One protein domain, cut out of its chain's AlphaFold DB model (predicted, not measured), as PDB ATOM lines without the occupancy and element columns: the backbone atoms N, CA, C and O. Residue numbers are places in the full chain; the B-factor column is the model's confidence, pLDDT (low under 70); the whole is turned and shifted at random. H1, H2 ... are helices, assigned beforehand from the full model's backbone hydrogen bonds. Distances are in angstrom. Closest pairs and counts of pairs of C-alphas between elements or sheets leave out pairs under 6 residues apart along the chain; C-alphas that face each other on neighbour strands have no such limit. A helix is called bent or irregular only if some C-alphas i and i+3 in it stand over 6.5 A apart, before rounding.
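AT A GLANCE: This is residues 2 to 158 of the 325 residues of an uncharacterized protein of Coccidioides immitis RMSCC 3703 (UniProt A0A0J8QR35). Three long helices, H5, H2 and H3, lie side by side as an up-and-down bundle; H1 packs on H2 with residues 11 to 15 at a steep slant, and H4 lies near the start of H5. A long loop stretch, residues 17 to 61, joins H1 to H2. The 157 printed residues hold five named helices, H1 to H5 in chain order, and no named strand: all helix. The whole is compact, with a radius of gyration of the C-alphas of 17.0 A and spans of 47 by 39 by 23 A.

HOW THE PARTS SIT: H5, residues 133 to 157, touches H2, residues 62 to 84, at a shallow tilt of 17 degrees, the same way; the closest C-alphas, Tyr 63 and Gln 137, are 5.2 A apart. H3, residues 93 to 108, touches H5 at 11 degrees, opposite ways, closest at C-alphas 96 and 152, 6.3 A. H2 and H3 form a helical hairpin, closest at C-alphas 77 and 99, 7.2 A. H1, residues 2 to 16, touches H2 at a steep tilt of 59 degrees, closest at C-alphas 14 and 71, 5.8 A. H4, residues 118 to 130, is close to H5 but not clearly touching, closest at C-alphas 128 and 134, 6.2 A. Every O i to N i+4 pair is within hydrogen-bond range in H3, but 10 of 11 in H1, 18 of 19 in H2, 7 of 9 in H4 and 18 of 21 in H5.

IN THESE COORDINATES: H5 measures 34.8 A and ends at C-alpha 157 (5.536, -51.066, 31.106); it has a kink of 33 degrees near residue 151. H4 and H5 are irregular: C-alphas 123 and 126 are 7.7 A apart, C-alphas 152 and 155 7.5 A. H2 measures 34.0 A. H1 begins at C-alpha 2 (41.624, -62.115, 48.741).

THE WHOLE: The C-alphas farthest apart, Cys 47 and Ala 158, are 54.1 A apart. The printed part has no cut. The link H1 to H2 is long. Mean pLDDT is 75.2 for the printed part and 39 for H1; residues 2 to 27 are under 70.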
ATOM      1  N   VAL A   2      42.768 -61.340  48.183       25.58
ATOM      2  CA  VAL A   2      41.624 -62.115  48.741       25.58
ATOM      3  C   VAL A   2      40.334 -61.290  48.950       25.58
ATOM      4  O   VAL A   2      39.238 -61.777  48.684       25.58
ATOM      5  N   ALA A   3      40.438 -60.007  49.323       29.12
ATOM      6  CA  ALA A   3      39.273 -59.121  49.487       29.12
ATOM      7  C   ALA A   3      38.608 -58.702  48.154       29.12
ATOM      8  O   ALA A   3      37.404 -58.440  48.121       29.12
ATOM      9  N   ASN A   4      39.367 -58.694  47.050       36.09
ATOM     10  CA  ASN A   4      38.847 -58.358  45.719       36.09
ATOM     11  C   ASN A   4      37.990 -59.498  45.157       36.09
ATOM     12  O   ASN A   4      36.974 -59.231  44.525       36.09
ATOM     13  N   CYS A   5      38.334 -60.757  45.444       33.00
ATOM     14  CA  CYS A   5      37.539 -61.920  45.040       33.00
ATOM     15  C   CYS A   5      36.157 -61.939  45.711       33.00
ATOM     16  O   CYS A   5      35.156 -62.156  45.035       33.00
ATOM     17  N   PHE A   6      36.081 -61.629  47.010       37.59
ATOM     18  CA  PHE A   6      34.821 -61.667  47.766       37.59
ATOM     19  C   PHE A   6      33.827 -60.581  47.323       37.59
ATOM     20  O   PHE A   6      32.633 -60.834  47.195       37.59
ATOM     21  N   LYS A   7      34.318 -59.371  47.015       46.12
ATOM     22  CA  LYS A   7      33.487 -58.291  46.451       46.12
ATOM     23  C   LYS A   7      33.116 -58.528  44.990       46.12
ATOM     24  O   LYS A   7      32.031 -58.134  44.578       46.12
ATOM     25  N   ARG A   8      33.981 -59.194  44.218       37.41
ATOM     26  CA  ARG A   8      33.708 -59.583  42.827       37.41
ATOM     27  C   ARG A   8      32.582 -60.620  42.732       37.41
ATOM     28  O   ARG A   8      31.750 -60.469  41.850       37.41
ATOM     29  N   LEU A   9      32.511 -61.572  43.669       38.03
ATOM     30  CA  LEU A   9      31.389 -62.515  43.820       38.03
ATOM     31  C   LEU A   9      30.059 -61.792  44.092       38.03
ATOM     32  O   LEU A   9      29.080 -62.015  43.396       38.03
ATOM     33  N   ILE A  10      30.053 -60.832  45.020       45.78
ATOM     34  CA  ILE A  10      28.850 -60.047  45.339       45.78
ATOM     35  C   ILE A  10      28.436 -59.141  44.168       45.78
ATOM     36  O   ILE A  10      27.257 -59.004  43.868       45.78
ATOM     37  N   LEU A  11      29.388 -58.536  43.453       41.31
ATOM     38  CA  LEU A  11      29.079 -57.785  42.235       41.31
ATOM     39  C   LEU A  11      28.502 -58.670  41.128       41.31
ATOM     40  O   LEU A  11      27.709 -58.175  40.337       41.31
ATOM     41  N   GLN A  12      28.888 -59.943  41.059       41.69
ATOM     42  CA  GLN A  12      28.311 -60.905  40.124       41.69
ATOM     43  C   GLN A  12      26.849 -61.210  40.495       41.69
ATOM     44  O   GLN A  12      25.989 -61.144  39.616       41.69
ATOM     45  N   ASP A  13      26.551 -61.365  41.791       40.78
ATOM     46  CA  ASP A  13      25.181 -61.497  42.313       40.78
ATOM     47  C   ASP A  13      24.335 -60.231  42.049       40.78
ATOM     48  O   ASP A  13      23.217 -60.296  41.544       40.78
ATOM     49  N   PHE A  14      24.864 -59.031  42.308       46.03
ATOM     50  CA  PHE A  14      24.089 -57.794  42.148       46.03
ATOM     51  C   PHE A  14      23.998 -57.285  40.705       46.03
ATOM     52  O   PHE A  14      23.038 -56.587  40.380       46.03
ATOM     53  N   ALA A  15      24.970 -57.585  39.834       39.56
ATOM     54  CA  ALA A  15      25.008 -57.061  38.467       39.56
ATOM     55  C   ALA A  15      24.328 -57.975  37.437       39.56
ATOM     56  O   ALA A  15      23.775 -57.431  36.480       39.56
ATOM     57  N   PHE A  16      24.275 -59.298  37.650       40.78
ATOM     58  CA  PHE A  16      23.901 -60.255  36.596       40.78
ATOM     59  C   PHE A  16      22.749 -61.210  36.893       40.78
ATOM     60  O   PHE A  16      22.400 -61.972  35.998       40.78
ATOM     61  N   VAL A  17      22.100 -61.174  38.061       40.81
ATOM     62  CA  VAL A  17      21.001 -62.125  38.297       40.81
ATOM     63  C   VAL A  17      19.771 -61.755  37.453       40.81
ATOM     64  O   VAL A  17      18.975 -60.867  37.778       40.81
ATOM     65  N   SER A  18      19.672 -62.394  36.293       37.50
ATOM     66  CA  SER A  18      18.447 -62.716  35.569       37.50
ATOM     67  C   SER A  18      17.994 -64.119  36.000       37.50
ATOM     68  O   SER A  18      18.819 -64.992  36.260       37.50
ATOM     69  N   GLY A  19      16.680 -64.340  36.110       39.62
ATOM     70  CA  GLY A  19      16.099 -65.640  36.481       39.62
ATOM     71  C   GLY A  19      15.519 -65.699  37.901       39.62
ATOM     72  O   GLY A  19      15.360 -64.677  38.563       39.62
ATOM     73  N   SER A  20      15.182 -66.902  38.370       40.22
ATOM     74  CA  SER A  20      14.418 -67.161  39.607       40.22
ATOM     75  C   SER A  20      15.107 -66.758  40.922       40.22
ATOM     76  O   SER A  20      14.483 -66.840  41.971       40.22
ATOM     77  N   GLN A  21      16.366 -66.306  40.882       43.53
ATOM     78  CA  GLN A  21      17.112 -65.813  42.052       43.53
ATOM     79  C   GLN A  21      17.208 -64.279  42.124       43.53
ATOM     80  O   GLN A  21      17.977 -63.743  42.916       43.53
ATOM     81  N   THR A  22      16.444 -63.562  41.290       53.19
ATOM     82  CA  THR A  22      16.504 -62.095  41.095       53.19
ATOM     83  C   THR A  22      16.366 -61.256  42.380       53.19
ATOM     84  O   THR A  22      16.738 -60.083  42.378       53.19
ATOM     85  N   GLU A  23      15.894 -61.843  43.476       54.94
ATOM     86  CA  GLU A  23      15.510 -61.142  44.706       54.94
ATOM     87  C   GLU A  23      16.337 -61.557  45.931       54.94
ATOM     88  O   GLU A  23      16.059 -61.136  47.047       54.94
ATOM     89  N   THR A  24      17.372 -62.376  45.749       60.06
ATOM     90  CA  THR A  24      18.171 -62.904  46.861       60.06
ATOM     91  C   THR A  24      19.656 -62.715  46.604       60.06
ATOM     92  O   THR A  24      20.135 -62.967  45.502       60.06
ATOM     93  N   TYR A  25      20.402 -62.311  47.631       66.44
ATOM     94  CA  TYR A  25      21.864 -62.292  47.611       66.44
ATOM     95  C   TYR A  25      22.418 -63.323  48.597       66.44
ATOM     96  O   TYR A  25      21.868 -63.532  49.677       66.44
ATOM     97  N   MET A  26      23.531 -63.961  48.233       65.06
ATOM     98  CA  MET A  26      24.089 -65.081  49.001       65.06
ATOM     99  C   MET A  26      24.943 -64.642  50.198       65.06
ATOM    100  O   MET A  26      25.155 -65.423  51.125       65.06
ATOM    101  N   VAL A  27      25.445 -63.403  50.196       67.75
ATOM    102  CA  VAL A  27      26.326 -62.877  51.251       67.75
ATOM    103  C   VAL A  27      25.711 -61.643  51.889       67.75
ATOM    104  O   VAL A  27      25.570 -60.601  51.246       67.75
ATOM    105  N   HIS A  28      25.394 -61.737  53.181       72.19
ATOM    106  CA  HIS A  28      24.780 -60.629  53.899       72.19
ATOM    107  C   HIS A  28      25.799 -59.511  54.188       72.19
ATOM    108  O   HIS A  28      26.926 -59.806  54.591       72.19
ATOM    109  N   PRO A  29      25.433 -58.219  54.074       73.69
ATOM    110  CA  PRO A  29      26.352 -57.105  54.336       73.69
ATOM    111  C   PRO A  29      26.994 -57.149  55.728       73.69
ATOM    112  O   PRO A  29      28.180 -56.879  55.862       73.69
ATOM    113  N   ASN A  30      26.252 -57.584  56.752       79.00
ATOM    114  CA  ASN A  30      26.784 -57.764  58.116       79.00
ATOM    115  C   ASN A  30      27.847 -58.872  58.234       79.00
ATOM    116  O   ASN A  30      28.517 -58.969  59.254       79.00
ATOM    117  N   GLN A  31      28.003 -59.727  57.221       77.44
ATOM    118  CA  GLN A  31      29.081 -60.716  57.160       77.44
ATOM    119  C   GLN A  31      30.334 -60.140  56.473       77.44
ATOM    120  O   GLN A  31      31.409 -60.737  56.540       77.44
ATOM    121  N   MET A  32      30.234 -58.955  55.861       72.06
ATOM    122  CA  MET A  32      31.337 -58.257  55.207       72.06
ATOM    123  C   MET A  32      32.011 -57.264  56.160       72.06
ATOM    124  O   MET A  32      31.528 -56.161  56.387       72.06
ATOM    125  N   HIS A  33      33.204 -57.624  56.628       78.88
ATOM    126  CA  HIS A  33      34.020 -56.785  57.516       78.88
ATOM    127  C   HIS A  33      35.226 -56.141  56.804       78.88
ATOM    128  O   HIS A  33      36.197 -55.751  57.445       78.88
ATOM    129  N   VAL A  34      35.196 -56.056  55.468       74.75
ATOM    130  CA  VAL A  34      36.306 -55.520  54.660       74.75
ATOM    131  C   VAL A  34      35.949 -54.187  54.000       74.75
ATOM    132  O   VAL A  34      34.885 -54.042  53.388       74.75
ATOM    133  N   ASN A  35      36.879 -53.230  54.046       81.12
ATOM    134  CA  ASN A  35      36.762 -51.937  53.360       81.12
ATOM    135  C   ASN A  35      36.686 -52.111  51.837       81.12
ATOM    136  O   ASN A  35      37.103 -53.140  51.293       81.12
ATOM    137  N   LEU A  36      36.061 -51.157  51.130       81.38
ATOM    138  CA  LEU A  36      36.118 -51.116  49.659       81.38
ATOM    139  C   LEU A  36      37.583 -51.058  49.207       81.38
ATOM    140  O   LEU A  36      38.412 -50.539  49.955       81.38
ATOM    141  N   PRO A  37      37.915 -51.639  48.041       84.00
ATOM    142  CA  PRO A  37      39.262 -51.491  47.523       84.00
ATOM    143  C   PRO A  37      39.558 -50.008  47.297       84.00
ATOM    144  O   PRO A  37      38.655 -49.219  47.035       84.00
ATOM    145  N   SER A  38      40.821 -49.636  47.419       90.06
ATOM    146  CA  SER A  38      41.266 -48.272  47.171       90.06
ATOM    147  C   SER A  38      41.191 -47.923  45.682       90.06
ATOM    148  O   SER A  38      41.299 -48.792  44.814       90.06
ATOM    149  N   ASN A  39      41.013 -46.641  45.384       93.19
ATOM    150  CA  ASN A  39      41.035 -46.098  44.034       93.19
ATOM    151  C   ASN A  39      42.494 -45.904  43.577       93.19
ATOM    152  O   ASN A  39      43.021 -44.796  43.633       93.19
ATOM    153  N   CYS A  40      43.162 -46.983  43.166       91.81
ATOM    154  CA  CYS A  40      44.517 -46.954  42.604       91.81
ATOM    155  C   CYS A  40      44.579 -47.609  41.218       91.81
ATOM    156  O   CYS A  40      43.701 -48.391  40.854       91.81
ATOM    157  N   ASP A  41      45.610 -47.243  40.453       88.75
ATOM    158  CA  ASP A  41      46.071 -47.998  39.282       88.75
ATOM    159  C   ASP A  41      46.897 -49.205  39.776       88.75
ATOM    160  O   ASP A  41      47.514 -49.110  40.846       88.75
ATOM    161  N   ASP A  42      46.938 -50.314  39.030       83.38
ATOM    162  CA  ASP A  42      47.589 -51.553  39.486       83.38
ATOM    163  C   ASP A  42      49.082 -51.355  39.820       83.38
ATOM    164  O   ASP A  42      49.575 -51.868  40.827       83.38
ATOM    165  N   GLU A  43      49.782 -50.510  39.060       84.00
ATOM    166  CA  GLU A  43      51.199 -50.163  39.273       84.00
ATOM    167  C   GLU A  43      51.472 -49.442  40.607       84.00
ATOM    168  O   GLU A  43      52.595 -49.439  41.114       84.00
ATOM    169  N   ALA A  44      50.454 -48.816  41.205       81.81
ATOM    170  CA  ALA A  44      50.574 -48.129  42.491       81.81
ATOM    171  C   ALA A  44      50.360 -49.067  43.696       81.81
ATOM    172  O   ALA A  44      50.428 -48.629  44.852       81.81
ATOM    173  N   ILE A  45      50.088 -50.353  43.453       82.00
ATOM    174  CA  ILE A  45      49.887 -51.359  44.493       82.00
ATOM    175  C   ILE A  45      51.251 -51.913  44.924       82.00
ATOM    176  O   ILE A  45      51.929 -52.612  44.178       82.00
ATOM    177  N   SER A  46      51.642 -51.654  46.172       80.19
ATOM    178  CA  SER A  46      52.884 -52.173  46.764       80.19
ATOM    179  C   SER A  46      52.606 -53.091  47.957       80.19
ATOM    180  O   SER A  46      51.497 -53.131  48.501       80.19
ATOM    181  N   CYS A  47      53.619 -53.848  48.396       74.50
ATOM    182  CA  CYS A  47      53.510 -54.697  49.582       74.50
ATOM    183  C   CYS A  47      53.305 -53.830  50.840       74.50
ATOM    184  O   CYS A  47      54.259 -53.317  51.418       74.50
ATOM    185  N   GLY A  48      52.044 -53.651  51.239       71.50
ATOM    186  CA  GLY A  48      51.651 -52.918  52.444       71.50
ATOM    187  C   GLY A  48      51.161 -51.483  52.225       71.50
ATOM    188  O   GLY A  48      50.773 -50.849  53.204       71.50
ATOM    189  N   SER A  49      51.115 -50.967  50.989       77.19
ATOM    190  CA  SER A  49      50.489 -49.664  50.706       77.19
ATOM    191  C   SER A  49      49.875 -49.591  49.299       77.19
ATOM    192  O   SER A  49      50.448 -50.115  48.345       77.19
ATOM    193  N   CYS A  50      48.716 -48.942  49.163       77.06
ATOM    194  CA  CYS A  50      48.181 -48.471  47.878       77.06
ATOM    195  C   CYS A  50      47.725 -47.019  48.060       77.06
ATOM    196  O   CYS A  50      47.160 -46.655  49.096       77.06
ATOM    197  N   SER A  51      48.003 -46.188  47.058       82.00
ATOM    198  CA  SER A  51      47.576 -44.792  47.029       82.00
ATOM    199  C   SER A  51      46.074 -44.713  46.761       82.00
ATOM    200  O   SER A  51      45.642 -44.872  45.623       82.00
ATOM    201  N   ASP A  52      45.268 -44.471  47.789       90.44
ATOM    202  CA  ASP A  52      43.827 -44.290  47.613       90.44
ATOM    203  C   ASP A  52      43.526 -42.883  47.080       90.44
ATOM    204  O   ASP A  52      43.529 -41.900  47.829       90.44
ATOM    205  N   LYS A  53      43.348 -42.766  45.762       93.00
ATOM    206  CA  LYS A  53      43.102 -41.482  45.099       93.00
ATOM    207  C   LYS A  53      41.651 -41.029  45.303       93.00
ATOM    208  O   LYS A  53      40.746 -41.855  45.417       93.00
ATOM    209  N   PRO A  54      41.358 -39.719  45.274       94.94
ATOM    210  CA  PRO A  54      39.977 -39.242  45.282       94.94
ATOM    211  C   PRO A  54      39.162 -39.869  44.144       94.94
ATOM    212  O   PRO A  54      39.669 -40.017  43.039       94.94
ATOM    213  N   LEU A  55      37.878 -40.171  44.367       93.19
ATOM    214  CA  LEU A  55      37.005 -40.740  43.322       93.19
ATOM    215  C   LEU A  55      36.864 -39.839  42.083       93.19
ATOM    216  O   LEU A  55      36.449 -40.307  41.032       93.19
ATOM    217  N   SER A  56      37.181 -38.546  42.201       94.69
ATOM    218  CA  SER A  56      37.236 -37.608  41.077       94.69
ATOM    219  C   SER A  56      38.424 -37.838  40.138       94.69
ATOM    220  O   SER A  56      38.455 -37.233  39.068       94.69
ATOM    221  N   GLU A  57      39.393 -38.665  40.532       95.31
ATOM    222  CA  GLU A  57      40.557 -39.029  39.731       95.31
ATOM    223  C   GLU A  57      40.340 -40.402  39.066       95.31
ATOM    224  O   GLU A  57      39.996 -41.366  39.761       95.31
ATOM    225  N   PRO A  58      40.522 -40.500  37.735       95.25
ATOM    226  CA  PRO A  58      40.332 -41.743  37.000       95.25
ATOM    227  C   PRO A  58      41.432 -42.757  37.313       95.25
ATOM    228  O   PRO A  58      42.612 -42.414  37.361       95.25
ATOM    229  N   THR A  59      41.038 -44.019  37.468       94.31
ATOM    230  CA  THR A  59      41.936 -45.164  37.681       94.31
ATOM    231  C   THR A  59      41.357 -46.439  37.069       94.31
ATOM    232  O   THR A  59      40.163 -46.516  36.753       94.31
ATOM    233  N   GLU A  60      42.158 -47.496  36.996       86.44
ATOM    234  CA  GLU A  60      41.687 -48.848  36.656       86.44
ATOM    235  C   GLU A  60      40.584 -49.360  37.608       86.44
ATOM    236  O   GLU A  60      39.680 -50.091  37.196       86.44
ATOM    237  N   MET A  61      40.565 -48.892  38.861       87.31
ATOM    238  CA  MET A  61      39.566 -49.261  39.869       87.31
ATOM    239  C   MET A  61      38.259 -48.458  39.805       87.31
ATOM    240  O   MET A  61      37.273 -48.833  40.452       87.31
ATOM    241  N   SER A  62      38.193 -47.392  39.005       91.81
ATOM    242  CA  SER A  62      37.054 -46.465  39.004       91.81
ATOM    243  C   SER A  62      35.715 -47.131  38.653       91.81
ATOM    244  O   SER A  62      34.731 -46.966  39.382       91.81
ATOM    245  N   TYR A  63      35.656 -47.961  37.606       84.81
ATOM    246  CA  TYR A  63      34.437 -48.715  37.267       84.81
ATOM    247  C   TYR A  63      34.059 -49.759  38.322       84.81
ATOM    248  O   TYR A  63      32.878 -49.968  38.612       84.81
ATOM    249  N   PHE A  64      35.039 -50.426  38.935       81.25
ATOM    250  CA  PHE A  64      34.760 -51.383  40.003       81.25
ATOM    251  C   PHE A  64      34.101 -50.693  41.203       81.25
ATOM    252  O   PHE A  64      33.108 -51.188  41.742       81.25
ATOM    253  N   LEU A  65      34.608 -49.519  41.580       89.69
ATOM    254  CA  LEU A  65      34.048 -48.706  42.656       89.69
ATOM    255  C   LEU A  65      32.666 -48.156  42.310       89.69
ATOM    256  O   LEU A  65      31.766 -48.209  43.151       89.69
ATOM    257  N   PHE A  66      32.462 -47.709  41.068       89.25
ATOM    258  CA  PHE A  66      31.138 -47.349  40.561       89.25
ATOM    259  C   PHE A  66      30.146 -48.503  40.739       89.25
ATOM    260  O   PHE A  66      29.089 -48.314  41.341       89.25
ATOM    261  N   ARG A  67      30.504 -49.716  40.295       84.06
ATOM    262  CA  ARG A  67      29.646 -50.900  40.431       84.06
ATOM    263  C   ARG A  67      29.323 -51.221  41.883       84.06
ATOM    264  O   ARG A  67      28.173 -51.514  42.189       84.06
ATOM    265  N   CYS A  68      30.311 -51.136  42.777       81.94
ATOM    266  CA  CYS A  68      30.087 -51.356  44.207       81.94
ATOM    267  C   CYS A  68      29.031 -50.384  44.739       81.94
ATOM    268  O   CYS A  68      28.079 -50.802  45.393       81.94
ATOM    269  N   ARG A  69      29.149 -49.095  44.411       88.31
ATOM    270  CA  ARG A  69      28.195 -48.074  44.862       88.31
ATOM    271  C   ARG A  69      26.808 -48.256  44.245       88.31
ATOM    272  O   ARG A  69      25.823 -48.170  44.970       88.31
ATOM    273  N   LEU A  70      26.729 -48.578  42.953       84.75
ATOM    274  CA  LEU A  70      25.464 -48.879  42.279       84.75
ATOM    275  C   LEU A  70      24.762 -50.092  42.914       84.75
ATOM    276  O   LEU A  70      23.555 -50.056  43.139       84.75
ATOM    277  N   SER A  71      25.517 -51.144  43.250       79.00
ATOM    278  CA  SER A  71      24.967 -52.360  43.863       79.00
ATOM    279  C   SER A  71      24.347 -52.115  45.238       79.00
ATOM    280  O   SER A  71      23.345 -52.740  45.568       79.00
ATOM    281  N   VAL A  72      24.880 -51.163  46.014       84.94
ATOM    282  CA  VAL A  72      24.307 -50.791  47.317       84.94
ATOM    283  C   VAL A  72      22.897 -50.229  47.147       84.94
ATOM    284  O   VAL A  72      22.011 -50.627  47.893       84.94
ATOM    285  N   ILE A  73      22.671 -49.387  46.133       86.81
ATOM    286  CA  ILE A  73      21.345 -48.809  45.852       86.81
ATOM    287  C   ILE A  73      20.341 -49.907  45.489       86.81
ATOM    288  O   ILE A  73      19.215 -49.910  45.978       86.81
ATOM    289  N   PHE A  74      20.755 -50.861  44.652       78.38
ATOM    290  CA  PHE A  74      19.903 -51.997  44.291       78.38
ATOM    291  C   PHE A  74      19.618 -52.925  45.455       78.38
ATOM    292  O   PHE A  74      18.508 -53.427  45.570       78.38
ATOM    293  N   ARG A  75      20.599 -53.149  46.323       81.25
ATOM    294  CA  ARG A  75      20.383 -53.949  47.520       81.25
ATOM    295  C   ARG A  75      19.349 -53.311  48.433       81.25
ATOM    296  O   ARG A  75      18.472 -54.016  48.891       81.25
ATOM    297  N   GLU A  76      19.424 -52.002  48.661       86.25
ATOM    298  CA  GLU A  76      18.442 -51.303  49.499       86.25
ATOM    299  C   GLU A  76      17.010 -51.468  48.969       86.25
ATOM    300  O   GLU A  76      16.099 -51.650  49.766       86.25
ATOM    301  N   LEU A  77      16.823 -51.478  47.642       84.19
ATOM    302  CA  LEU A  77      15.537 -51.806  47.014       84.19
ATOM    303  C   LEU A  77      15.083 -53.227  47.361       84.19
ATOM    304  O   LEU A  77      13.953 -53.415  47.797       84.19
ATOM    305  N   ILE A  78      15.959 -54.216  47.171       79.81
ATOM    306  CA  ILE A  78      15.639 -55.618  47.462       79.81
ATOM    307  C   ILE A  78      15.356 -55.821  48.953       79.81
ATOM    308  O   ILE A  78      14.393 -56.499  49.293       79.81
ATOM    309  N   ASP A  79      16.148 -55.215  49.836       84.12
ATOM    310  CA  ASP A  79      15.958 -55.281  51.286       84.12
ATOM    311  C   ASP A  79      14.599 -54.674  51.685       84.12
ATOM    312  O   ASP A  79      13.894 -55.245  52.516       84.12
ATOM    313  N   GLU A  80      14.200 -53.550  51.077       86.75
ATOM    314  CA  GLU A  80      12.908 -52.897  51.329       86.75
ATOM    315  C   GLU A  80      11.723 -53.742  50.836       86.75
ATOM    316  O   GLU A  80      10.781 -53.976  51.594       86.75
ATOM    317  N   VAL A  81      11.796 -54.250  49.604       82.62
ATOM    318  CA  VAL A  81      10.798 -55.151  49.000       82.62
ATOM    319  C   VAL A  81      10.656 -56.437  49.824       82.62
ATOM    320  O   VAL A  81       9.551 -56.837  50.194       82.62
ATOM    321  N   THR A  82      11.782 -57.029  50.230       82.38
ATOM    322  CA  THR A  82      11.813 -58.237  51.068       82.38
ATOM    323  C   THR A  82      11.216 -57.981  52.451       82.38
ATOM    324  O   THR A  82      10.457 -58.810  52.953       82.38
ATOM    325  N   ALA A  83      11.510 -56.837  53.077       87.06
ATOM    326  CA  ALA A  83      10.937 -56.471  54.373       87.06
ATOM    327  C   ALA A  83       9.410 -56.287  54.317       87.06
ATOM    328  O   ALA A  83       8.732 -56.478  55.327       87.06
ATOM    329  N   GLN A  84       8.874 -55.943  53.145       87.00
ATOM    330  CA  GLN A  84       7.437 -55.840  52.884       87.00
ATOM    331  C   GLN A  84       6.796 -57.195  52.544       87.00
ATOM    332  O   GLN A  84       5.576 -57.319  52.600       87.00
ATOM    333  N   GLY A  85       7.604 -58.219  52.248       83.69
ATOM    334  CA  GLY A  85       7.133 -59.549  51.868       83.69
ATOM    335  C   GLY A  85       6.488 -59.596  50.482       83.69
ATOM    336  O   GLY A  85       5.672 -60.482  50.238       83.69
ATOM    337  N   ILE A  86       6.829 -58.645  49.611       80.75
ATOM    338  CA  ILE A  86       6.319 -58.539  48.237       80.75
ATOM    339  C   ILE A  86       7.432 -58.863  47.237       80.75
ATOM    340  O   ILE A  86       8.612 -58.798  47.580       80.75
ATOM    341  N   GLY A  87       7.064 -59.214  46.006       73.44
ATOM    342  CA  GLY A  87       8.027 -59.358  44.908       73.44
ATOM    343  C   GLY A  87       8.448 -58.007  44.318       73.44
ATOM    344  O   GLY A  87       7.742 -57.006  44.452       73.44
ATOM    345  N   ILE A  88       9.568 -57.962  43.590       70.88
ATOM    346  CA  ILE A  88      10.006 -56.744  42.880       70.88
ATOM    347  C   ILE A  88       8.999 -56.308  41.808       70.88
ATOM    348  O   ILE A  88       8.931 -55.131  41.468       70.88
ATOM    349  N   ASP A  89       8.207 -57.248  41.291       69.88
ATOM    350  CA  ASP A  89       7.155 -56.979  40.311       69.88
ATOM    351  C   ASP A  89       5.866 -56.414  40.948       69.88
ATOM    352  O   ASP A  89       4.978 -55.955  40.233       69.88
ATOM    353  N   GLU A  90       5.770 -56.417  42.282       75.81
ATOM    354  CA  GLU A  90       4.602 -55.977  43.062       75.81
ATOM    355  C   GLU A  90       4.823 -54.632  43.776       75.81
ATOM    356  O   GLU A  90       3.936 -54.141  44.474       75.81
ATOM    357  N   ILE A  91       6.002 -54.027  43.609       80.38
ATOM    358  CA  ILE A  91       6.360 -52.742  44.213       80.38
ATOM    359  C   ILE A  91       5.440 -51.612  43.732       80.38
ATOM    360  O   ILE A  91       5.146 -51.524  42.541       80.38
ATOM    361  N   ASP A  92       5.034 -50.709  44.629       84.38
ATOM    362  CA  ASP A  92       4.234 -49.531  44.277       84.38
ATOM    363  C   ASP A  92       5.027 -48.532  43.411       84.38
ATOM    364  O   ASP A  92       6.251 -48.383  43.523       84.38
ATOM    365  N   TYR A  93       4.325 -47.807  42.546       82.25
ATOM    366  CA  TYR A  93       4.930 -46.870  41.616       82.25
ATOM    367  C   TYR A  93       5.611 -45.694  42.332       82.25
ATOM    368  O   TYR A  93       6.665 -45.230  41.893       82.25
ATOM    369  N   ASP A  94       5.100 -45.250  43.483       85.12
ATOM    370  CA  ASP A  94       5.768 -44.212  44.280       85.12
ATOM    371  C   ASP A  94       7.139 -44.680  44.797       85.12
ATOM    372  O   ASP A  94       8.117 -43.921  44.776       85.12
ATOM    373  N   GLN A  95       7.260 -45.948  45.197       85.69
ATOM    374  CA  GLN A  95       8.548 -46.533  45.577       85.69
ATOM    375  C   GLN A  95       9.475 -46.658  44.359       85.69
ATOM    376  O   GLN A  95      10.649 -46.289  44.446       85.69
ATOM    377  N   VAL A  96       8.947 -47.068  43.200       81.88
ATOM    378  CA  VAL A  96       9.682 -47.061  41.921       81.88
ATOM    379  C   VAL A  96      10.259 -45.679  41.620       81.88
ATOM    380  O   VAL A  96      11.452 -45.552  41.343       81.88
ATOM    381  N   LEU A  97       9.460 -44.616  41.734       83.81
ATOM    382  CA  LEU A  97       9.922 -43.246  41.506       83.81
ATOM    383  C   LEU A  97      10.969 -42.794  42.533       83.81
ATOM    384  O   LEU A  97      11.891 -42.047  42.193       83.81
ATOM    385  N   ASN A  98      10.862 -43.244  43.783       89.44
ATOM    386  CA  ASN A  98      11.853 -42.947  44.812       89.44
ATOM    387  C   ASN A  98      13.214 -43.580  44.495       89.44
ATOM    388  O   ASN A  98      14.238 -42.890  44.566       89.44
ATOM    389  N   PHE A  99      13.233 -44.846  44.075       87.12
ATOM    390  CA  PHE A  99      14.466 -45.520  43.666       87.12
ATOM    391  C   PHE A  99      15.012 -45.001  42.332       87.12
ATOM    392  O   PHE A  99      16.226 -44.833  42.206       87.12
ATOM    393  N   ASP A 100      14.153 -44.646  41.374       83.94
ATOM    394  CA  ASP A 100      14.560 -43.982  40.129       83.94
ATOM    395  C   ASP A 100      15.273 -42.655  40.424       83.94
ATOM    396  O   ASP A 100      16.372 -42.410  39.923       83.94
ATOM    397  N   ARG A 101      14.720 -41.829  41.322       89.19
ATOM    398  CA  ARG A 101      15.358 -40.576  41.751       89.19
ATOM    399  C   ARG A 101      16.707 -40.824  42.418       89.19
ATOM    400  O   ARG A 101      17.661 -40.088  42.156       89.19
ATOM    401  N   LYS A 102      16.809 -41.856  43.261       91.88
ATOM    402  CA  LYS A 102      18.059 -42.237  43.937       91.88
ATOM    403  C   LYS A 102      19.133 -42.674  42.937       91.88
ATOM    404  O   LYS A 102      20.277 -42.234  43.047       91.88
ATOM    405  N   LEU A 103      18.759 -43.468  41.931       85.81
ATOM    406  CA  LEU A 103      19.648 -43.895  40.847       85.81
ATOM    407  C   LEU A 103      20.108 -42.719  39.988       85.81
ATOM    408  O   LEU A 103      21.308 -42.568  39.774       85.81
ATOM    409  N   ASN A 104      19.188 -41.858  39.550       85.19
ATOM    410  CA  ASN A 104      19.538 -40.675  38.764       85.19
ATOM    411  C   ASN A 104      20.445 -39.720  39.553       85.19
ATOM    412  O   ASN A 104      21.469 -39.293  39.033       85.19
ATOM    413  N   THR A 105      20.160 -39.487  40.839       91.62
ATOM    414  CA  THR A 105      21.033 -38.681  41.711       91.62
ATOM    415  C   THR A 105      22.441 -39.275  41.787       91.62
ATOM    416  O   THR A 105      23.430 -38.557  41.674       91.62
ATOM    417  N   PHE A 106      22.557 -40.596  41.943       91.75
ATOM    418  CA  PHE A 106      23.857 -41.261  41.929       91.75
ATOM    419  C   PHE A 106      24.588 -41.051  40.598       91.75
ATOM    420  O   PHE A 106      25.749 -40.638  40.622       91.75
ATOM    421  N   ILE A 107      23.909 -41.262  39.466       86.06
ATOM    422  CA  ILE A 107      24.455 -41.049  38.115       86.06
ATOM    423  C   ILE A 107      24.921 -39.598  37.936       86.06
ATOM    424  O   ILE A 107      26.004 -39.367  37.407       86.06
ATOM    425  N   ASP A 108      24.178 -38.617  38.440       87.44
ATOM    426  CA  ASP A 108      24.552 -37.204  38.339       87.44
ATOM    427  C   ASP A 108      25.810 -36.862  39.151       87.44
ATOM    428  O   ASP A 108      26.584 -35.979  38.761       87.44
ATOM    429  N   THR A 109      26.054 -37.584  40.250       90.62
ATOM    430  CA  THR A 109      27.231 -37.400  41.120       90.62
ATOM    431  C   THR A 109      28.480 -38.146  40.657       90.62
ATOM    432  O   THR A 109      29.538 -37.988  41.276       90.62
ATOM    433  N   VAL A 110      28.402 -38.967  39.602       91.31
ATOM    434  CA  VAL A 110      29.588 -39.695  39.133       91.31
ATOM    435  C   VAL A 110      30.635 -38.730  38.565       91.31
ATOM    436  O   VAL A 110      30.288 -37.665  38.044       91.31
ATOM    437  N   PRO A 111      31.927 -39.083  38.642       94.88
ATOM    438  CA  PRO A 111      32.994 -38.282  38.061       94.88
ATOM    439  C   PRO A 111      32.806 -38.051  36.562       94.88
ATOM    440  O   PRO A 111      32.292 -38.913  35.850       94.88
ATOM    441  N   TYR A 112      33.301 -36.912  36.074       94.25
ATOM    442  CA  TYR A 112      33.161 -36.480  34.679       94.25
ATOM    443  C   TYR A 112      33.592 -37.552  33.662       94.25
ATOM    444  O   TYR A 112      32.956 -37.706  32.627       94.25
ATOM    445  N   PHE A 113      34.620 -38.346  33.975       92.81
ATOM    446  CA  PHE A 113      35.146 -39.376  33.078       92.81
ATOM    447  C   PHE A 113      34.246 -40.613  32.934       92.81
ATOM    448  O   PHE A 113      34.382 -41.338  31.949       92.81
ATOM    449  N   LEU A 114      33.297 -40.827  33.855       87.06
ATOM    450  CA  LEU A 114      32.255 -41.858  33.754       87.06
ATOM    451  C   LEU A 114      30.934 -41.318  33.194       87.06
ATOM    452  O   LEU A 114      30.002 -42.094  32.992       87.06
ATOM    453  N   LYS A 115      30.826 -40.008  32.941       84.44
ATOM    454  CA  LYS A 115      29.625 -39.418  32.347       84.44
ATOM    455  C   LYS A 115      29.628 -39.578  30.834       84.44
ATOM    456  O   LYS A 115      30.630 -39.337  30.166       84.44
ATOM    457  N   SER A 116      28.469 -39.938  30.294       71.00
ATOM    458  CA  SER A 116      28.301 -40.218  28.868       71.00
ATOM    459  C   SER A 116      27.730 -39.061  28.059       71.00
ATOM    460  O   SER A 116      27.477 -39.243  26.873       71.00
ATOM    461  N   ASP A 117      27.482 -37.886  28.637       75.00
ATOM    462  CA  ASP A 117      27.005 -36.733  27.870       75.00
ATOM    463  C   ASP A 117      28.088 -36.177  26.929       75.00
ATOM    464  O   ASP A 117      29.289 -36.388  27.109       75.00
ATOM    465  N   SER A 118      27.655 -35.472  25.884       69.94
ATOM    466  CA  SER A 118      28.550 -34.955  24.846       69.94
ATOM    467  C   SER A 118      29.623 -34.010  25.387       69.94
ATOM    468  O   SER A 118      30.731 -34.002  24.855       69.94
ATOM    469  N   GLU A 119      29.319 -33.232  26.427       80.81
ATOM    470  CA  GLU A 119      30.260 -32.285  27.031       80.81
ATOM    471  C   GLU A 119      31.386 -33.029  27.755       80.81
ATOM    472  O   GLU A 119      32.567 -32.762  27.521       80.81
ATOM    473  N   ASN A 120      31.047 -34.024  28.573       80.81
ATOM    474  CA  ASN A 120      32.034 -34.814  29.295       80.81
ATOM    475  C   ASN A 120      32.842 -35.731  28.371       80.81
ATOM    476  O   ASN A 120      34.059 -35.817  28.537       80.81
ATOM    477  N   ARG A 121      32.232 -36.319  27.332       74.75
ATOM    478  CA  ARG A 121      32.985 -37.058  26.295       74.75
ATOM    479  C   ARG A 121      33.998 -36.160  25.588       74.75
ATOM    480  O   ARG A 121      35.151 -36.537  25.410       74.75
ATOM    481  N   GLN A 122      33.592 -34.941  25.233       77.19
ATOM    482  CA  GLN A 122      34.478 -33.949  24.628       77.19
ATOM    483  C   GLN A 122      35.648 -33.595  25.556       77.19
ATOM    484  O   GLN A 122      36.797 -33.541  25.111       77.19
ATOM    485  N   ARG A 123      35.352 -33.358  26.840       89.12
ATOM    486  CA  ARG A 123      36.340 -33.051  27.882       89.12
ATOM    487  C   ARG A 123      37.339 -34.192  28.085       89.12
ATOM    488  O   ARG A 123      38.504 -33.923  28.356       89.12
ATOM    489  N   CYS A 124      36.899 -35.440  27.951       87.00
ATOM    490  CA  CYS A 124      37.731 -36.615  28.204       87.00
ATOM    491  C   CYS A 124      38.612 -37.036  27.029       87.00
ATOM    492  O   CYS A 124      39.414 -37.931  27.218       87.00
ATOM    493  N   ARG A 125      38.543 -36.412  25.848       83.06
ATOM    494  CA  ARG A 125      39.267 -36.919  24.665       83.06
ATOM    495  C   ARG A 125      40.758 -37.177  24.853       83.06
ATOM    496  O   ARG A 125      41.246 -38.195  24.384       83.06
ATOM    497  N   GLU A 126      41.488 -36.254  25.475       94.06
ATOM    498  CA  GLU A 126      42.929 -36.458  25.691       94.06
ATOM    499  C   GLU A 126      43.183 -37.527  26.759       94.06
ATOM    500  O   GLU A 126      44.065 -38.362  26.595       94.06
ATOM    501  N   LEU A 127      42.343 -37.566  27.798       89.38
ATOM    502  CA  LEU A 127      42.384 -38.602  28.826       89.38
ATOM    503  C   LEU A 127      42.073 -39.992  28.248       89.38
ATOM    504  O   LEU A 127      42.723 -40.959  28.615       89.38
ATOM    505  N   ASP A 128      41.114 -40.088  27.330       82.12
ATOM    506  CA  ASP A 128      40.718 -41.330  26.666       82.12
ATOM    507  C   ASP A 128      41.842 -41.845  25.748       82.12
ATOM    508  O   ASP A 128      42.029 -43.052  25.632       82.12
ATOM    509  N   LYS A 129      42.650 -40.956  25.148       83.12
ATOM    510  CA  LYS A 129      43.868 -41.355  24.416       83.12
ATOM    511  C   LYS A 129      44.960 -41.877  25.348       83.12
ATOM    512  O   LYS A 129      45.646 -42.831  25.000       83.12
ATOM    513  N   GLU A 130      45.147 -41.236  26.501       91.62
ATOM    514  CA  GLU A 130      46.151 -41.639  27.495       91.62
ATOM    515  C   GLU A 130      45.760 -42.947  28.200       91.62
ATOM    516  O   GLU A 130      46.611 -43.786  28.490       91.62
ATOM    517  N   ARG A 131      44.463 -43.130  28.468       86.25
ATOM    518  CA  ARG A 131      43.896 -44.242  29.237       86.25
ATOM    519  C   ARG A 131      42.674 -44.842  28.516       86.25
ATOM    520  O   ARG A 131      41.545 -44.663  28.982       86.25
ATOM    521  N   PRO A 132      42.868 -45.606  27.422       78.38
ATOM    522  CA  PRO A 132      41.771 -46.111  26.584       78.38
ATOM    523  C   PRO A 132      40.735 -46.966  27.323       78.38
ATOM    524  O   PRO A 132      39.549 -46.939  26.997       78.38
ATOM    525  N   TYR A 133      41.140 -47.675  28.381       78.00
ATOM    526  CA  TYR A 133      40.225 -48.477  29.198       78.00
ATOM    527  C   TYR A 133      39.096 -47.653  29.847       78.00
ATOM    528  O   TYR A 133      38.054 -48.210  30.195       78.00
ATOM    529  N   LEU A 134      39.260 -46.334  30.022       79.69
ATOM    530  CA  LEU A 134      38.228 -45.469  30.608       79.69
ATOM    531  C   LEU A 134      36.989 -45.337  29.716       79.69
ATOM    532  O   LEU A 134      35.890 -45.138  30.238       79.69
ATOM    533  N   ILE A 135      37.146 -45.508  28.401       76.00
ATOM    534  CA  ILE A 135      36.030 -45.556  27.449       76.00
ATOM    535  C   ILE A 135      35.104 -46.719  27.824       76.00
ATOM    536  O   ILE A 135      33.907 -46.519  28.054       76.00
ATOM    537  N   TRP A 136      35.681 -47.908  28.014       67.00
ATOM    538  CA  TRP A 136      34.956 -49.105  28.439       67.00
ATOM    539  C   TRP A 136      34.323 -48.944  29.813       67.00
ATOM    540  O   TRP A 136      33.169 -49.318  30.016       67.00
ATOM    541  N   GLN A 137      35.044 -48.351  30.762       79.50
ATOM    542  CA  GLN A 137      34.505 -48.080  32.092       79.50
ATOM    543  C   GLN A 137      33.262 -47.179  32.048       79.50
ATOM    544  O   GLN A 137      32.277 -47.464  32.732       79.50
ATOM    545  N   ARG A 138      33.288 -46.119  31.232       82.12
ATOM    546  CA  ARG A 138      32.160 -45.202  31.016       82.12
ATOM    547  C   ARG A 138      30.975 -45.915  30.372       82.12
ATOM    548  O   ARG A 138      29.859 -45.833  30.887       82.12
ATOM    549  N   LEU A 139      31.222 -46.648  29.285       66.50
ATOM    550  CA  LEU A 139      30.191 -47.395  28.569       66.50
ATOM    551  C   LEU A 139      29.506 -48.410  29.493       66.50
ATOM    552  O   LEU A 139      28.281 -48.437  29.608       66.50
ATOM    553  N   MET A 140      30.304 -49.187  30.223       69.25
ATOM    554  CA  MET A 140      29.813 -50.201  31.149       69.25
ATOM    555  C   MET A 140      29.087 -49.604  32.360       69.25
ATOM    556  O   MET A 140      28.104 -50.178  32.834       69.25
ATOM    557  N   ALA A 141      29.520 -48.443  32.857       75.88
ATOM    558  CA  ALA A 141      28.819 -47.734  33.924       75.88
ATOM    559  C   ALA A 141      27.415 -47.296  33.478       75.88
ATOM    560  O   ALA A 141      26.429 -47.547  34.181       75.88
ATOM    561  N   GLN A 142      27.305 -46.710  32.283       73.25
ATOM    562  CA  GLN A 142      26.024 -46.314  31.702       73.25
ATOM    563  C   GLN A 142      25.120 -47.521  31.426       73.25
ATOM    564  O   GLN A 142      23.925 -47.471  31.731       73.25
ATOM    565  N   PHE A 143      25.680 -48.601  30.876       68.12
ATOM    566  CA  PHE A 143      24.965 -49.856  30.650       68.12
ATOM    567  C   PHE A 143      24.386 -50.405  31.956       68.12
ATOM    568  O   PHE A 143      23.178 -50.639  32.058       68.12
ATOM    569  N   GLY A 144      25.236 -50.543  32.978       67.88
ATOM    570  CA  GLY A 144      24.850 -51.054  34.286       67.88
ATOM    571  C   GLY A 144      23.729 -50.234  34.918       67.88
ATOM    572  O   GLY A 144      22.766 -50.814  35.409       67.88
ATOM    573  N   ALA A 145      23.803 -48.904  34.854       74.62
ATOM    574  CA  ALA A 145      22.764 -48.019  35.381       74.62
ATOM    575  C   ALA A 145      21.446 -48.096  34.588       74.62
ATOM    576  O   ALA A 145      20.366 -48.150  35.178       74.62
ATOM    577  N   SER A 146      21.519 -48.145  33.257       67.06
ATOM    578  CA  SER A 146      20.338 -48.124  32.385       67.06
ATOM    579  C   SER A 146      19.530 -49.415  32.484       67.06
ATOM    580  O   SER A 146      18.319 -49.364  32.674       67.06
ATOM    581  N   THR A 147      20.194 -50.575  32.441       67.25
ATOM    582  CA  THR A 147      19.559 -51.898  32.617       67.25
ATOM    583  C   THR A 147      18.754 -51.961  33.908       67.25
ATOM    584  O   THR A 147      17.665 -52.522  33.990       67.25
ATOM    585  N   ARG A 148      19.308 -51.340  34.934       73.44
ATOM    586  CA  ARG A 148      18.804 -51.304  36.290       73.44
ATOM    587  C   ARG A 148      17.584 -50.395  36.451       73.44
ATOM    588  O   ARG A 148      16.593 -50.831  37.029       73.44
ATOM    589  N   ILE A 149      17.612 -49.204  35.854       73.31
ATOM    590  CA  ILE A 149      16.432 -48.334  35.733       73.31
ATOM    591  C   ILE A 149      15.330 -49.046  34.935       73.31
ATOM    592  O   ILE A 149      14.184 -49.093  35.369       73.31
ATOM    593  N   SER A 150      15.659 -49.662  33.798       64.50
ATOM    594  CA  SER A 150      14.668 -50.369  32.978       64.50
ATOM    595  C   SER A 150      14.008 -51.530  33.717       64.50
ATOM    596  O   SER A 150      12.804 -51.729  33.579       64.50
ATOM    597  N   ARG A 151      14.768 -52.281  34.525       69.56
ATOM    598  CA  ARG A 151      14.215 -53.350  35.371       69.56
ATOM    599  C   ARG A 151      13.263 -52.806  36.429       69.56
ATOM    600  O   ARG A 151      12.201 -53.383  36.599       69.56
ATOM    601  N   LEU A 152      13.618 -51.697  37.078       73.38
ATOM    602  CA  LEU A 152      12.780 -51.053  38.090       73.38
ATOM    603  C   LEU A 152      11.407 -50.637  37.532       73.38
ATOM    604  O   LEU A 152      10.394 -50.793  38.202       73.38
ATOM    605  N   HIS A 153      11.364 -50.155  36.288       71.69
ATOM    606  CA  HIS A 153      10.117 -49.711  35.647       71.69
ATOM    607  C   HIS A 153       9.354 -50.822  34.919       71.69
ATOM    608  O   HIS A 153       8.216 -50.606  34.504       71.69
ATOM    609  N   ARG A 154       9.948 -52.010  34.749       67.69
ATOM    610  CA  ARG A 154       9.368 -53.119  33.973       67.69
ATOM    611  C   ARG A 154       7.922 -53.471  34.362       67.69
ATOM    612  O   ARG A 154       7.134 -53.627  33.426       67.69
ATOM    613  N   PRO A 155       7.537 -53.559  35.652       66.00
ATOM    614  CA  PRO A 155       6.172 -53.944  36.036       66.00
ATOM    615  C   PRO A 155       5.101 -52.986  35.491       66.00
ATOM    616  O   PRO A 155       3.983 -53.387  35.173       66.00
ATOM    617  N   TYR A 156       5.478 -51.726  35.274       62.31
ATOM    618  CA  TYR A 156       4.593 -50.648  34.835       62.31
ATOM    619  C   TYR A 156       4.625 -50.395  33.319       62.31
ATOM    620  O   TYR A 156       3.876 -49.561  32.812       62.31
ATOM    621  N   LEU A 157       5.455 -51.135  32.572       54.91
ATOM    622  CA  LEU A 157       5.536 -51.066  31.106       54.91
ATOM    623  C   LEU A 157       4.571 -52.035  30.395       54.91
ATOM    624  O   LEU A 157       4.459 -51.989  29.167       54.91
ATOM    625  N   ALA A 158       3.864 -52.899  31.134       51.25
ATOM    626  CA  ALA A 158       2.898 -53.839  30.571       51.25
ATOM    627  C   ALA A 158       1.613 -53.129  30.071       51.25
ATOM    628  O   ALA A 158       1.232 -52.089  30.611       51.25
TER     629      ALA A 158